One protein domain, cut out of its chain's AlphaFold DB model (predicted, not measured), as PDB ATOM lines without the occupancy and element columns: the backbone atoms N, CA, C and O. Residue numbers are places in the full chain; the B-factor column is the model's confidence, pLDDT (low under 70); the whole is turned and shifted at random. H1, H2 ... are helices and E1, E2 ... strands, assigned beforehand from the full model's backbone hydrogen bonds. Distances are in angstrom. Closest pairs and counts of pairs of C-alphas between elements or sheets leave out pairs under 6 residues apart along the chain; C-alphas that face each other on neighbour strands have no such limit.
ATOM      1  N   TRP A 351     130.444 144.221 145.546       71.69
ATOM      2  CA  TRP A 351     131.775 143.826 145.975       71.69
ATOM      3  C   TRP A 351     131.877 143.956 147.486       71.69
ATOM      4  O   TRP A 351     131.654 145.034 148.030       71.69
ATOM      5  N   THR A 352     132.247 142.869 148.155       79.44
ATOM      6  CA  THR A 352     132.345 142.819 149.614       79.44
ATOM      7  C   THR A 352     133.785 142.572 150.027       79.44
ATOM      8  O   THR A 352     134.423 141.638 149.546       79.44
ATOM      9  N   GLN A 353     134.289 143.388 150.945       82.00
ATOM     10  CA  GLN A 353     135.640 143.275 151.487       82.00
ATOM     11  C   GLN A 353     135.636 143.490 152.997       82.00
ATOM     12  O   GLN A 353     134.792 144.205 153.533       82.00
ATOM     13  N   GLU A 354     136.583 142.872 153.692       88.38
ATOM     14  CA  GLU A 354     136.704 143.025 155.140       88.38
ATOM     15  C   GLU A 354     137.251 144.409 155.491       88.38
ATOM     16  O   GLU A 354     138.141 144.955 154.818       88.38
ATOM     17  N   VAL A 355     136.687 144.985 156.547       89.06
ATOM     18  CA  VAL A 355     137.285 146.126 157.232       89.06
ATOM     19  C   VAL A 355     138.245 145.559 158.262       89.06
ATOM     20  O   VAL A 355     137.922 144.582 158.930       89.06
ATOM     21  N   LEU A 356     139.428 146.146 158.353       91.50
ATOM     22  CA  LEU A 356     140.495 145.715 159.241       91.50
ATOM     23  C   LEU A 356     140.756 146.776 160.313       91.50
ATOM     24  O   LEU A 356     140.563 147.971 160.056       91.50
ATOM     25  N   ASP A 357     141.213 146.338 161.479       89.12
ATOM     26  CA  ASP A 357     141.705 147.200 162.555       89.12
ATOM     27  C   ASP A 357     143.154 147.675 162.312       89.12
ATOM     28  O   ASP A 357     143.717 147.525 161.221       89.12
ATOM     29  N   ASP A 358     143.752 148.312 163.317       86.69
ATOM     30  CA  ASP A 358     145.114 148.838 163.288       86.69
ATOM     31  C   ASP A 358     146.208 147.762 163.299       86.69
ATOM     32  O   ASP A 358     147.329 148.046 162.862       86.69
ATOM     33  N   GLU A 359     145.877 146.537 163.708       84.25
ATOM     34  CA  GLU A 359     146.750 145.362 163.638       84.25
ATOM     35  C   GLU A 359     146.620 144.622 162.292       84.25
ATOM     36  O   GLU A 359     147.469 143.800 161.939       84.25
ATOM     37  N   GLY A 360     145.623 144.980 161.475       81.69
ATOM     38  CA  GLY A 360     145.364 144.372 160.170       81.69
ATOM     39  C   GLY A 360     144.500 143.113 160.242       81.69
ATOM     40  O   GLY A 360     144.413 142.384 159.245       81.69
ATOM     41  N   GLU A 361     143.858 142.879 161.386       88.44
ATOM     42  CA  GLU A 361     142.919 141.787 161.619       88.44
ATOM     43  C   GLU A 361     141.481 142.222 161.288       88.44
ATOM     44  O   GLU A 361     141.181 143.420 161.276       88.44
ATOM     45  N   PRO A 362     140.568 141.285 160.964       89.81
ATOM     46  CA  PRO A 362     139.183 141.620 160.654       89.81
ATOM     47  C   PRO A 362     138.504 142.359 161.808       89.81
ATOM     48  O   PRO A 362     138.443 141.856 162.930       89.81
ATOM     49  N   LEU A 363     137.934 143.526 161.508       89.12
ATOM     50  CA  LEU A 363     137.257 144.373 162.476       89.12
ATOM     51  C   LEU A 363     136.042 143.636 163.039       89.12
ATOM     52  O   LEU A 363     135.055 143.412 162.327       89.12
ATOM     53  N   ARG A 364     136.106 143.314 164.331       86.31
ATOM     54  CA  ARG A 364     134.999 142.713 165.070       86.31
ATOM     55  C   ARG A 364     134.339 143.714 165.995       86.31
ATOM     56  O   ARG A 364     135.028 144.400 166.743       86.31
ATOM     57  N   ILE A 365     133.011 143.775 165.961       84.56
ATOM     58  CA  ILE A 365     132.232 144.622 166.871       84.56
ATOM     59  C   ILE A 365     131.098 143.822 167.510       84.56
ATOM     60  O   ILE A 365     130.662 142.816 166.957       84.56
ATOM     61  N   SER A 366     130.644 144.243 168.691       84.06
ATOM     62  CA  SER A 366     129.545 143.569 169.385       84.06
ATOM     63  C   SER A 366     128.201 143.828 168.691       84.06
ATOM     64  O   SER A 366     128.029 144.826 167.990       84.06
ATOM     65  N   SER A 367     127.208 142.963 168.923       81.56
ATOM     66  CA  SER A 367     125.847 143.193 168.420       81.56
ATOM     67  C   SER A 367     125.244 144.508 168.935       81.56
ATOM     68  O   SER A 367     124.512 145.164 168.203       81.56
ATOM     69  N   GLU A 368     125.578 144.916 170.165       83.06
ATOM     70  CA  GLU A 368     125.106 146.170 170.768       83.06
ATOM     71  C   GLU A 368     125.713 147.397 170.067       83.06
ATOM     72  O   GLU A 368     125.000 148.349 169.739       83.06
ATOM     73  N   ASP A 369     127.007 147.336 169.745       84.12
ATOM     74  CA  ASP A 369     127.704 148.368 168.971       84.12
ATOM     75  C   ASP A 369     127.214 148.430 167.521       84.12
ATOM     76  O   ASP A 369     127.094 149.512 166.945       84.12
ATOM     77  N   TRP A 370     126.890 147.281 166.921       84.94
ATOM     78  CA  TRP A 370     126.305 147.220 165.582       84.94
ATOM     79  C   TRP A 370     124.898 147.837 165.546       84.94
ATOM     80  O   TRP A 370     124.566 148.577 164.619       84.94
ATOM     81  N   GLU A 371     124.081 147.613 166.576       82.69
ATOM     82  CA  GLU A 371     122.782 148.279 166.722       82.69
ATOM     83  C   GLU A 371     122.926 149.791 166.970       82.69
ATOM     84  O   GLU A 371     122.139 150.585 166.442       82.69
ATOM     85  N   ASP A 372     123.929 150.234 167.737       81.38
ATOM     86  CA  ASP A 372     124.245 151.664 167.885       81.38
ATOM     87  C   ASP A 372     124.701 152.293 166.559       81.38
ATOM     88  O   ASP A 372     124.244 153.381 166.197       81.38
ATOM     89  N   PHE A 373     125.518 151.581 165.775       83.06
ATOM     90  CA  PHE A 373     125.914 151.986 164.425       83.06
ATOM     91  C   PHE A 373     124.694 152.195 163.529       83.06
ATOM     92  O   PHE A 373     124.512 153.283 162.978       83.06
ATOM     93  N   GLN A 374     123.816 151.196 163.433       79.19
ATOM     94  CA  GLN A 374     122.618 151.267 162.596       79.19
ATOM     95  C   GLN A 374     121.674 152.400 163.019       79.19
ATOM     96  O   GLN A 374     121.137 153.100 162.159       79.19
ATOM     97  N   ARG A 375     121.515 152.645 164.329       79.44
ATOM     98  CA  ARG A 375     120.727 153.782 164.836       79.44
ATOM     99  C   ARG A 375     121.316 155.129 164.420       79.44
ATOM    100  O   ARG A 375     120.565 156.020 164.029       79.44
ATOM    101  N   ARG A 376     122.642 155.288 164.478       79.81
ATOM    102  CA  ARG A 376     123.333 156.526 164.074       79.81
ATOM    103  C   ARG A 376     123.253 156.775 162.572       79.81
ATOM    104  O   ARG A 376     123.068 157.920 162.175       79.81
ATOM    105  N   VAL A 377     123.352 155.722 161.762       73.31
ATOM    106  CA  VAL A 377     123.182 155.801 160.303       73.31
ATOM    107  C   VAL A 377     121.750 156.199 159.944       73.31
ATOM    108  O   VAL A 377     121.556 157.167 159.218       73.31
ATOM    109  N   ALA A 378     120.744 155.554 160.542       70.25
ATOM    110  CA  ALA A 378     119.339 155.892 160.302       70.25
ATOM    111  C   ALA A 378     118.982 157.331 160.724       70.25
ATOM    112  O   ALA A 378     118.136 157.976 160.107       70.25
ATOM    113  N   LEU A 379     119.628 157.850 161.777       68.19
ATOM    114  CA  LEU A 379     119.488 159.248 162.187       68.19
ATOM    115  C   LEU A 379     120.154 160.214 161.201       68.19
ATOM    116  O   LEU A 379     119.632 161.307 161.018       68.19
ATOM    117  N   ALA A 380     121.269 159.838 160.574       64.94
ATOM    118  CA  ALA A 380     121.952 160.663 159.579       64.94
ATOM    119  C   ALA A 380     121.157 160.792 158.269       64.94
ATOM    120  O   ALA A 380     120.998 161.905 157.764       64.94
ATOM    121  N   ASP A 381     120.569 159.691 157.792       56.66
ATOM    122  CA  ASP A 381     119.752 159.660 156.566       56.66
ATOM    123  C   ASP A 381     118.513 160.575 156.646       56.66
ATOM    124  O   ASP A 381     118.002 161.043 155.628       56.66
ATOM    125  N   LEU A 382     118.033 160.886 157.858       52.66
ATOM    126  CA  LEU A 382     116.900 161.793 158.087       52.66
ATOM    127  C   LEU A 382     117.261 163.290 157.981       52.66
ATOM    128  O   LEU A 382     116.349 164.111 157.875       52.66
ATOM    129  N   TYR A 383     118.548 163.662 158.005       46.44
ATOM    130  CA  TYR A 383     119.005 165.064 157.963       46.44
ATOM    131  C   TYR A 383     119.636 165.487 156.618       46.44
ATOM    132  O   TYR A 383     119.731 166.685 156.350       46.44
ATOM    133  N   GLU A 384     120.008 164.555 155.734       49.31
ATOM    134  CA  GLU A 384     120.764 164.836 154.494       49.31
ATOM    135  C   GLU A 384     119.932 165.307 153.275       49.31
ATOM    136  O   GLU A 384     120.447 165.411 152.163       49.31
ATOM    137  N   THR A 385     118.664 165.712 153.434       38.44
ATOM    138  CA  THR A 385     117.905 166.357 152.331       38.44
ATOM    139  C   THR A 385     118.297 167.813 152.048       38.44
ATOM    140  O   THR A 385     117.682 168.468 151.204       38.44
ATOM    141  N   SER A 386     119.317 168.356 152.710       36.84
ATOM    142  CA  SER A 386     119.741 169.735 152.484       36.84
ATOM    143  C   SER A 386     121.245 169.925 152.629       36.84
ATOM    144  O   SER A 386     121.798 169.756 153.710       36.84
ATOM    145  N   THR A 387     121.821 170.468 151.555       30.83
ATOM    146  CA  THR A 387     123.123 171.142 151.404       30.83
ATOM    147  C   THR A 387     124.252 170.345 150.748       30.83
ATOM    148  O   THR A 387     124.557 169.201 151.043       30.83
ATOM    149  N   SER A 388     124.845 171.020 149.770       34.44
ATOM    150  CA  SER A 388     125.872 170.584 148.844       34.44
ATOM    151  C   SER A 388     127.272 170.547 149.458       34.44
ATOM    152  O   SER A 388     127.724 171.543 150.017       34.44
ATOM    153  N   GLY A 389     128.030 169.502 149.132       42.16
ATOM    154  CA  GLY A 389     129.421 169.675 148.696       42.16
ATOM    155  C   GLY A 389     130.540 169.548 149.732       42.16
ATOM    156  O   GLY A 389     131.698 169.596 149.325       42.16
ATOM    157  N   GLN A 390     130.257 169.318 151.011       39.28
ATOM    158  CA  GLN A 390     131.279 168.960 152.001       39.28
ATOM    159  C   GLN A 390     130.669 168.071 153.081       39.28
ATOM    160  O   GLN A 390     130.242 168.598 154.091       39.28
ATOM    161  N   ASP A 391     130.667 166.751 152.899       44.31
ATOM    162  CA  ASP A 391     130.479 165.832 154.025       44.31
ATOM    163  C   ASP A 391     131.318 164.570 153.798       44.31
ATOM    164  O   ASP A 391     131.117 163.791 152.862       44.31
ATOM    165  N   ASP A 392     132.349 164.422 154.630       49.97
ATOM    166  CA  ASP A 392     133.130 163.199 154.761       49.97
ATOM    167  C   ASP A 392     132.191 162.095 155.286       49.97
ATOM    168  O   ASP A 392     131.818 162.120 156.452       49.97
ATOM    169  N   ASN A 393     131.808 161.150 154.417       66.31
ATOM    170  CA  ASN A 393     131.161 159.855 154.696       66.31
ATOM    171  C   ASN A 393     130.622 159.666 156.128       66.31
ATOM    172  O   ASN A 393     131.316 159.115 156.990       66.31
ATOM    173  N   VAL A 394     129.362 160.035 156.366       70.62
ATOM    174  CA  VAL A 394     128.708 159.874 157.677       70.62
ATOM    175  C   VAL A 394     128.742 158.421 158.169       70.62
ATOM    176  O   VAL A 394     128.959 158.177 159.357       70.62
ATOM    177  N   LEU A 395     128.666 157.450 157.252       74.56
ATOM    178  CA  LEU A 395     128.857 156.022 157.535       74.56
ATOM    179  C   LEU A 395     130.240 155.713 158.130       74.56
ATOM    180  O   LEU A 395     130.349 154.982 159.112       74.56
ATOM    181  N   LEU A 396     131.306 156.275 157.552       79.19
ATOM    182  CA  LEU A 396     132.672 156.056 158.029       79.19
ATOM    183  C   LEU A 396     132.884 156.733 159.386       79.19
ATOM    184  O   LEU A 396     133.466 156.125 160.275       79.19
ATOM    185  N   LEU A 397     132.376 157.955 159.570       79.06
ATOM    186  CA  LEU A 397     132.469 158.678 160.843       79.06
ATOM    187  C   LEU A 397     131.693 157.985 161.970       79.06
ATOM    188  O   LEU A 397     132.149 157.974 163.115       79.06
ATOM    189  N   ALA A 398     130.524 157.417 161.668       80.94
ATOM    190  CA  ALA A 398     129.743 156.643 162.626       80.94
ATOM    191  C   ALA A 398     130.498 155.380 163.056       80.94
ATOM    192  O   ALA A 398     130.582 155.106 164.254       80.94
ATOM    193  N   LEU A 399     131.108 154.669 162.102       83.56
ATOM    194  CA  LEU A 399     131.916 153.487 162.389       83.56
ATOM    195  C   LEU A 399     133.188 153.848 163.174       83.56
ATOM    196  O   LEU A 399     133.419 153.266 164.229       83.56
ATOM    197  N   GLU A 400     133.954 154.856 162.731       84.06
ATOM    198  CA  GLU A 400     135.168 155.366 163.399       84.06
ATOM    199  C   GLU A 400     134.890 155.769 164.862       84.06
ATOM    200  O   GLU A 400     135.713 155.522 165.741       84.06
ATOM    201  N   ARG A 401     133.715 156.342 165.160       83.31
ATOM    202  CA  ARG A 401     133.322 156.695 166.538       83.31
ATOM    203  C   ARG A 401     133.047 155.483 167.425       83.31
ATOM    204  O   ARG A 401     133.381 155.528 168.605       83.31
ATOM    205  N   ILE A 402     132.434 154.440 166.877       84.69
ATOM    206  CA  ILE A 402     132.088 153.222 167.623       84.69
ATOM    207  C   ILE A 402     133.341 152.406 167.921       84.69
ATOM    208  O   ILE A 402     133.579 152.016 169.065       84.69
ATOM    209  N   VAL A 403     134.200 152.228 166.918       86.19
ATOM    210  CA  VAL A 403     135.463 151.503 167.104       86.19
ATOM    211  C   VAL A 403     136.466 152.317 167.927       86.19
ATOM    212  O   VAL A 403     137.237 151.754 168.700       86.19
ATOM    213  N   GLY A 404     136.406 153.652 167.852       84.75
ATOM    214  CA  GLY A 404     137.235 154.548 168.655       84.75
ATOM    215  C   GLY A 404     136.951 154.458 170.157       84.75
ATOM    216  O   GLY A 404     137.875 154.592 170.957       84.75
ATOM    217  N   ALA A 405     135.709 154.156 170.559       82.81
ATOM    218  CA  ALA A 405     135.370 153.871 171.959       82.81
ATOM    219  C   ALA A 405     136.059 152.597 172.493       82.81
ATOM    220  O   ALA A 405     136.224 152.449 173.702       82.81
ATOM    221  N   HIS A 406     136.514 151.730 171.584       81.75
ATOM    222  CA  HIS A 406     137.213 150.475 171.856       81.75
ATOM    223  C   HIS A 406     138.731 150.561 171.604       81.75
ATOM    224  O   HIS A 406     139.419 149.547 171.628       81.75
ATOM    225  N   GLY A 407     139.272 151.768 171.391       81.88
ATOM    226  CA  GLY A 407     140.711 151.998 171.231       81.88
ATOM    227  C   GLY A 407     141.253 151.829 169.807       81.88
ATOM    228  O   GLY A 407     142.441 152.054 169.599       81.88
ATOM    229  N   ILE A 408     140.407 151.513 168.822       87.38
ATOM    230  CA  ILE A 408     140.820 151.360 167.421       87.38
ATOM    231  C   ILE A 408     140.951 152.746 166.782       87.38
ATOM    232  O   ILE A 408     139.969 153.473 166.614       87.38
ATOM    233  N   LEU A 409     142.180 153.128 166.424       82.50
ATOM    234  CA  LEU A 409     142.488 154.478 165.934       82.50
ATOM    235  C   LEU A 409     142.300 154.647 164.425       82.50
ATOM    236  O   LEU A 409     142.092 155.768 163.949       82.50
ATOM    237  N   ARG A 410     142.459 153.569 163.651       85.94
ATOM    238  CA  ARG A 410     142.412 153.600 162.186       85.94
ATOM    239  C   ARG A 410     141.813 152.317 161.646       85.94
ATOM    240  O   ARG A 410     142.079 151.243 162.161       85.94
ATOM    241  N   LEU A 411     141.066 152.467 160.561       90.06
ATOM    242  CA  LEU A 411     140.487 151.359 159.822       90.06
ATOM    243  C   LEU A 411     141.206 151.183 158.493       90.06
ATOM    244  O   LEU A 411     141.533 152.165 157.812       90.06
ATOM    245  N   TYR A 412     141.402 149.933 158.107       90.75
ATOM    246  CA  TYR A 412     142.032 149.548 156.851       90.75
ATOM    247  C   TYR A 412     141.124 148.613 156.058       90.75
ATOM    248  O   TYR A 412     140.087 148.146 156.520       90.75
ATOM    249  N   THR A 413     141.507 148.358 154.819       89.75
ATOM    250  CA  THR A 413     140.948 147.297 153.991       89.75
ATOM    251  C   THR A 413     142.030 146.797 153.041       89.75
ATOM    252  O   THR A 413     143.017 147.501 152.810       89.75
ATOM    253  N   ARG A 414     141.893 145.581 152.512       83.50
ATOM    254  CA  ARG A 414     142.876 145.039 151.564       83.50
ATOM    255  C   ARG A 414     142.567 145.540 150.165       83.50
ATOM    256  O   ARG A 414     141.458 145.344 149.675       83.50
ATOM    257  N   ASP A 415     143.555 146.146 149.519       76.56
ATOM    258  CA  ASP A 415     143.468 146.467 148.099       76.56
ATOM    259  C   ASP A 415     143.406 145.154 147.297       76.56
ATOM    260  O   ASP A 415     144.333 144.341 147.379       76.56
ATOM    261  N   PRO A 416     142.335 144.918 146.521       63.06
ATOM    262  CA  PRO A 416     142.162 143.667 145.798       63.06
ATOM    263  C   PRO A 416     143.174 143.458 144.664       63.06
ATOM    264  O   PRO A 416     143.344 142.326 144.213       63.06
ATOM    265  N   LEU A 417     143.848 144.513 144.197       55.84
ATOM    266  CA  LEU A 417     144.852 144.435 143.133       55.84
ATOM    267  C   LEU A 417     146.255 144.170 143.680       55.84
ATOM    268  O   LEU A 417     147.026 143.432 143.068       55.84
ATOM    269  N   THR A 418     146.599 144.781 144.814       69.06
ATOM    270  CA  THR A 418     147.963 144.735 145.368       69.06
ATOM    271  C   THR A 418     148.096 143.830 146.592       69.06
ATOM    272  O   THR A 418     149.210 143.463 146.962       69.06
ATOM    273  N   GLY A 419     146.982 143.461 147.229       75.44
ATOM    274  CA  GLY A 419     146.937 142.678 148.466       75.44
ATOM    275  C   GLY A 419     147.401 143.438 149.714       75.44
ATOM    276  O   GLY A 419     147.454 142.844 150.792       75.44
ATOM    277  N   GLN A 420     147.747 144.724 149.590       79.19
ATOM    278  CA  GLN A 420     148.252 145.547 150.690       79.19
ATOM    279  C   GLN A 420     147.116 146.167 151.510       79.19
ATOM    280  O   GLN A 420     146.040 146.462 150.987       79.19
ATOM    281  N   ASN A 421     147.374 146.410 152.797       85.31
ATOM    282  CA  ASN A 421     146.446 147.131 153.666       85.31
ATOM    283  C   ASN A 421     146.463 148.623 153.309       85.31
ATOM    284  O   ASN A 421     147.483 149.300 153.447       85.31
ATOM    285  N   VAL A 422     145.319 149.146 152.880       87.25
ATOM    286  CA  VAL A 422     145.112 150.560 152.557       87.25
ATOM    287  C   VAL A 422     144.162 151.159 153.584       87.25
ATOM    288  O   VAL A 422     143.163 150.543 153.951       87.25
ATOM    289  N   ALA A 423     144.463 152.370 154.060       87.69
ATOM    290  CA  ALA A 423     143.583 153.076 154.987       87.69
ATOM    291  C   ALA A 423     142.188 153.238 154.366       87.69
ATOM    292  O   ALA A 423     142.060 153.746 153.249       87.69
ATOM    293  N   LEU A 424     141.143 152.850 155.098       85.12
ATOM    294  CA  LEU A 424     139.765 152.784 154.605       85.12
ATOM    295  C   LEU A 424     139.289 154.138 154.060       85.12
ATOM    296  O   LEU A 424     138.657 154.208 153.011       85.12
ATOM    297  N   ARG A 425     139.685 155.238 154.711       84.12
ATOM    298  CA  ARG A 425     139.402 156.607 154.256       84.12
ATOM    299  C   ARG A 425     140.058 156.933 152.907       84.12
ATOM    300  O   ARG A 425     139.440 157.583 152.070       84.12
ATOM    301  N   THR A 426     141.293 156.485 152.680       81.06
ATOM    302  CA  THR A 426     142.003 156.653 151.397       81.06
ATOM    303  C   THR A 426     141.375 155.781 150.317       81.06
ATOM    304  O   THR A 426     141.171 156.248 149.198       81.06
ATOM    305  N   TYR A 427     141.009 154.549 150.671       81.69
ATOM    306  CA  TYR A 427     140.346 153.611 149.774       81.69
ATOM    307  C   TYR A 427     138.994 154.153 149.286       81.69
ATOM    308  O   TYR A 427     138.770 154.258 148.085       81.69
ATOM    309  N   LEU A 428     138.139 154.621 150.203       76.31
ATOM    310  CA  LEU A 428     136.842 155.222 149.871       76.31
ATOM    311  C   LEU A 428     136.976 156.519 149.054       76.31
ATOM    312  O   LEU A 428     136.163 156.767 148.169       76.31
ATOM    313  N   LYS A 429     138.018 157.333 149.287       74.50
ATOM    314  CA  LYS A 429     138.314 158.505 148.438       74.50
ATOM    315  C   LYS A 429     138.690 158.110 147.009       74.50
ATOM    316  O   LYS A 429     138.301 158.803 146.072       74.50
ATOM    317  N   GLY A 430     139.418 157.004 146.844       68.00
ATOM    318  CA  GLY A 430     139.779 156.452 145.537       68.00
ATOM    319  C   GLY A 430     138.589 155.919 144.734       68.00
ATOM    320  O   GLY A 430     138.687 155.817 143.515       68.00
ATOM    321  N   LEU A 431     137.457 155.632 145.386       67.06
ATOM    322  CA  LEU A 431     136.238 155.165 144.721       67.06
ATOM    323  C   LEU A 431     135.433 156.289 144.052       67.06
ATOM    324  O   LEU A 431     134.494 155.982 143.328       67.06
ATOM    325  N   ALA A 432     135.773 157.573 144.217       53.38
ATOM    326  CA  ALA A 432     135.061 158.658 143.535       53.38
ATOM    327  C   ALA A 432     135.147 158.491 141.996       53.38
ATOM    328  O   ALA A 432     136.254 158.417 141.460       53.38
ATOM    329  N   PRO A 433     134.012 158.435 141.265       50.09
ATOM    330  CA  PRO A 433     132.700 159.006 141.599       50.09
ATOM    331  C   PRO A 433     131.653 158.030 142.184       50.09
ATOM    332  O   PRO A 433     130.505 158.432 142.368       50.09
ATOM    333  N   TRP A 434     132.002 156.777 142.469       56.94
ATOM    334  CA  TRP A 434     131.095 155.742 142.978       56.94
ATOM    335  C   TRP A 434     130.824 155.955 144.475       56.94
ATOM    336  O   TRP A 434     131.721 155.802 145.302       56.94
ATOM    337  N   LYS A 435     129.597 156.364 144.822       58.50
ATOM    338  CA  LYS A 435     129.209 156.719 146.201       58.50
ATOM    339  C   LYS A 435     128.304 155.701 146.902       58.50
ATOM    340  O   LYS A 435     128.072 155.857 148.094       58.50
ATOM    341  N   ASP A 436     127.850 154.658 146.210       66.00
ATOM    342  CA  ASP A 436     126.947 153.658 146.787       66.00
ATOM    343  C   ASP A 436     127.739 152.544 147.483       66.00
ATOM    344  O   ASP A 436     128.156 151.555 146.876       66.00
ATOM    345  N   PHE A 437     127.973 152.708 148.783       75.19
ATOM    346  CA  PHE A 437     128.532 151.664 149.637       75.19
ATOM    347  C   PHE A 437     127.847 151.656 151.008       75.19
ATOM    348  O   PHE A 437     127.340 152.673 151.471       75.19
ATOM    349  N   HIS A 438     127.853 150.507 151.677       80.19
ATOM    350  CA  HIS A 438     127.384 150.352 153.054       80.19
ATOM    351  C   HIS A 438     128.283 149.378 153.819       80.19
ATOM    352  O   HIS A 438     129.088 148.660 153.226       80.19
ATOM    353  N   PHE A 439     128.151 149.336 155.144       82.19
ATOM    354  CA  PHE A 439     128.796 148.311 155.960       82.19
ATOM    355  C   PHE A 439     127.802 147.195 156.289       82.19
ATOM    356  O   PHE A 439     126.623 147.457 156.520       82.19
ATOM    357  N   SER A 440     128.274 145.951 156.338       82.81
ATOM    358  CA  SER A 440     127.472 144.782 156.710       82.81
ATOM    359  C   SER A 440     128.232 143.855 157.659       82.81
ATOM    360  O   SER A 440     129.460 143.842 157.660       82.81
ATOM    361  N   GLY A 441     127.494 143.042 158.417       76.44
ATOM    362  CA  GLY A 441     128.049 142.032 159.321       76.44
ATOM    363  C   GLY A 441     128.190 142.528 160.761       76.44
ATOM    364  O   GLY A 441     128.923 143.469 161.031       76.44
ATOM    365  N   SER A 442     127.497 141.856 161.687       69.38
ATOM    366  CA  SER A 442     127.457 142.181 163.122       69.38
ATOM    367  C   SER A 442     128.497 141.437 163.972       69.38
ATOM    368  O   SER A 442     128.471 141.559 165.187       69.38
ATOM    369  N   ASP A 443     129.350 140.617 163.350       73.06
ATOM    370  CA  ASP A 443     130.498 139.959 164.000       73.06
ATOM    371  C   ASP A 443     131.788 140.407 163.318       73.06
ATOM    372  O   ASP A 443     132.642 140.985 163.964       73.06
ATOM    373  N   VAL A 444     131.894 140.245 161.994       86.56
ATOM    374  CA  VAL A 444     132.975 140.834 161.188       86.56
ATOM    375  C   VAL A 444     132.391 141.909 160.289       86.56
ATOM    376  O   VAL A 444     131.535 141.612 159.448       86.56
ATOM    377  N   VAL A 445     132.877 143.135 160.450       85.25
ATOM    378  CA  VAL A 445     132.433 144.283 159.665       85.25
ATOM    379  C   VAL A 445     133.031 144.205 158.262       85.25
ATOM    380  O   VAL A 445     134.242 144.086 158.066       85.25
ATOM    381  N   ARG A 446     132.167 144.302 157.256       88.06
ATOM    382  CA  ARG A 446     132.530 144.277 155.841       88.06
ATOM    383  C   ARG A 446     132.051 145.536 155.147       88.06
ATOM    384  O   ARG A 446     130.913 145.953 155.337       88.06
ATOM    385  N   LEU A 447     132.898 146.104 154.301       84.31
ATOM    386  CA  LEU A 447     132.527 147.145 153.355       84.31
ATOM    387  C   LEU A 447     131.909 146.487 152.115       84.31
ATOM    388  O   LEU A 447     132.544 145.648 151.475       84.31
ATOM    389  N   VAL A 448     130.684 146.878 151.782       80.12
ATOM    390  CA  VAL A 448     129.943 146.431 150.600       80.12
ATOM    391  C   VAL A 448     129.800 147.609 149.650       80.12
ATOM    392  O   VAL A 448     129.155 148.601 149.980       80.12
ATOM    393  N   ILE A 449     130.391 147.504 148.466       75.94
ATOM    394  CA  ILE A 449     130.327 148.513 147.408       75.94
ATOM    395  C   ILE A 449     129.334 148.022 146.363       75.94
ATOM    396  O   ILE A 449     129.484 146.919 145.830       75.94
ATOM    397  N   GLN A 450     128.321 148.828 146.075       65.44
ATOM    398  CA  GLN A 450     127.355 148.556 145.022       65.44
ATOM    399  C   GLN A 450     127.753 149.335 143.775       65.44
ATOM    400  O   GLN A 450     127.835 150.562 143.778       65.44
ATOM    401  N   PHE A 451     128.006 148.615 142.686       58.81
ATOM    402  CA  PHE A 451     128.235 149.255 141.399       58.81
ATOM    403  C   PHE A 451     126.889 149.503 140.714       58.81
ATOM    404  O   PHE A 451     126.060 148.587 140.660       58.81
TER     405      PHE A 451
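AT A GLANCE: This is residues 351 to 451 of the 595 residues of an uncharacterized protein of Armatimonas rosea (UniProt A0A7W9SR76). A strongly twisted wall of five strands is met by a helical hairpin, H1 and H2, that only grazes it, and by a short helix, H3, beside E2. Residues 385 to 391, between H1 and H2, stick out. The printed part has 101 residues, with three named helices and five named strands in the order E1 H1 H2 E2 E3 H3 E4 E5; the sheet runs E3 E2 E1 E5 E4, all antiparallel. The class is mixed, and the whole is compact, with a radius of gyration of the C-alphas of 13.4 A and spans of 38 by 32 by 22 A.

HOW THE PARTS SIT: Begin at E1, residues 351 to 356: its residues 351 to 354 pair with E5, residues 446 to 450, and 355 to 356 with E2, residues 412 to 414. Look for N 353 and O 447 at 2.9 A, and N 356 and O 412 at 2.8 A. H1, residues 367 to 381, touches H2, residues 394 to 404, at a shallow tilt of 29 degrees, opposite ways; their closest C-alphas, Phe 373 and Ala 398, are 6.3 A apart. E3, residues 421 to 423, forms a hairpin with E2, with N 422 and O 413 at 2.8 A. H3, residues 424 to 430, is on the sheet at a height of 6.5 A. E4, residues 437 to 440, forms a hairpin with E5, with N 440 and O 446 at 2.8 A. In H1, H2 and H3 every O i to N i+4 pair is within hydrogen-bond range.

IN THESE COORDINATES: Find C-alpha 351 at (131.775, 143.826, 145.975), where E1 begins its 16.0 A. H1 runs 21.2 A from C-alpha 367, and H2 14.9 A. E5 ends at C-alpha 450, (127.355, 148.556, 145.022).

THE WHOLE: The C-alphas farthest apart, Ser 386 and Gly 419, are 38.6 A apart. The printed part has no cut; the link from H1 to H2 is long. Mean pLDDT of the printed part is 74.7, with residues 379 to 393 and 430 to 436 among those under 70.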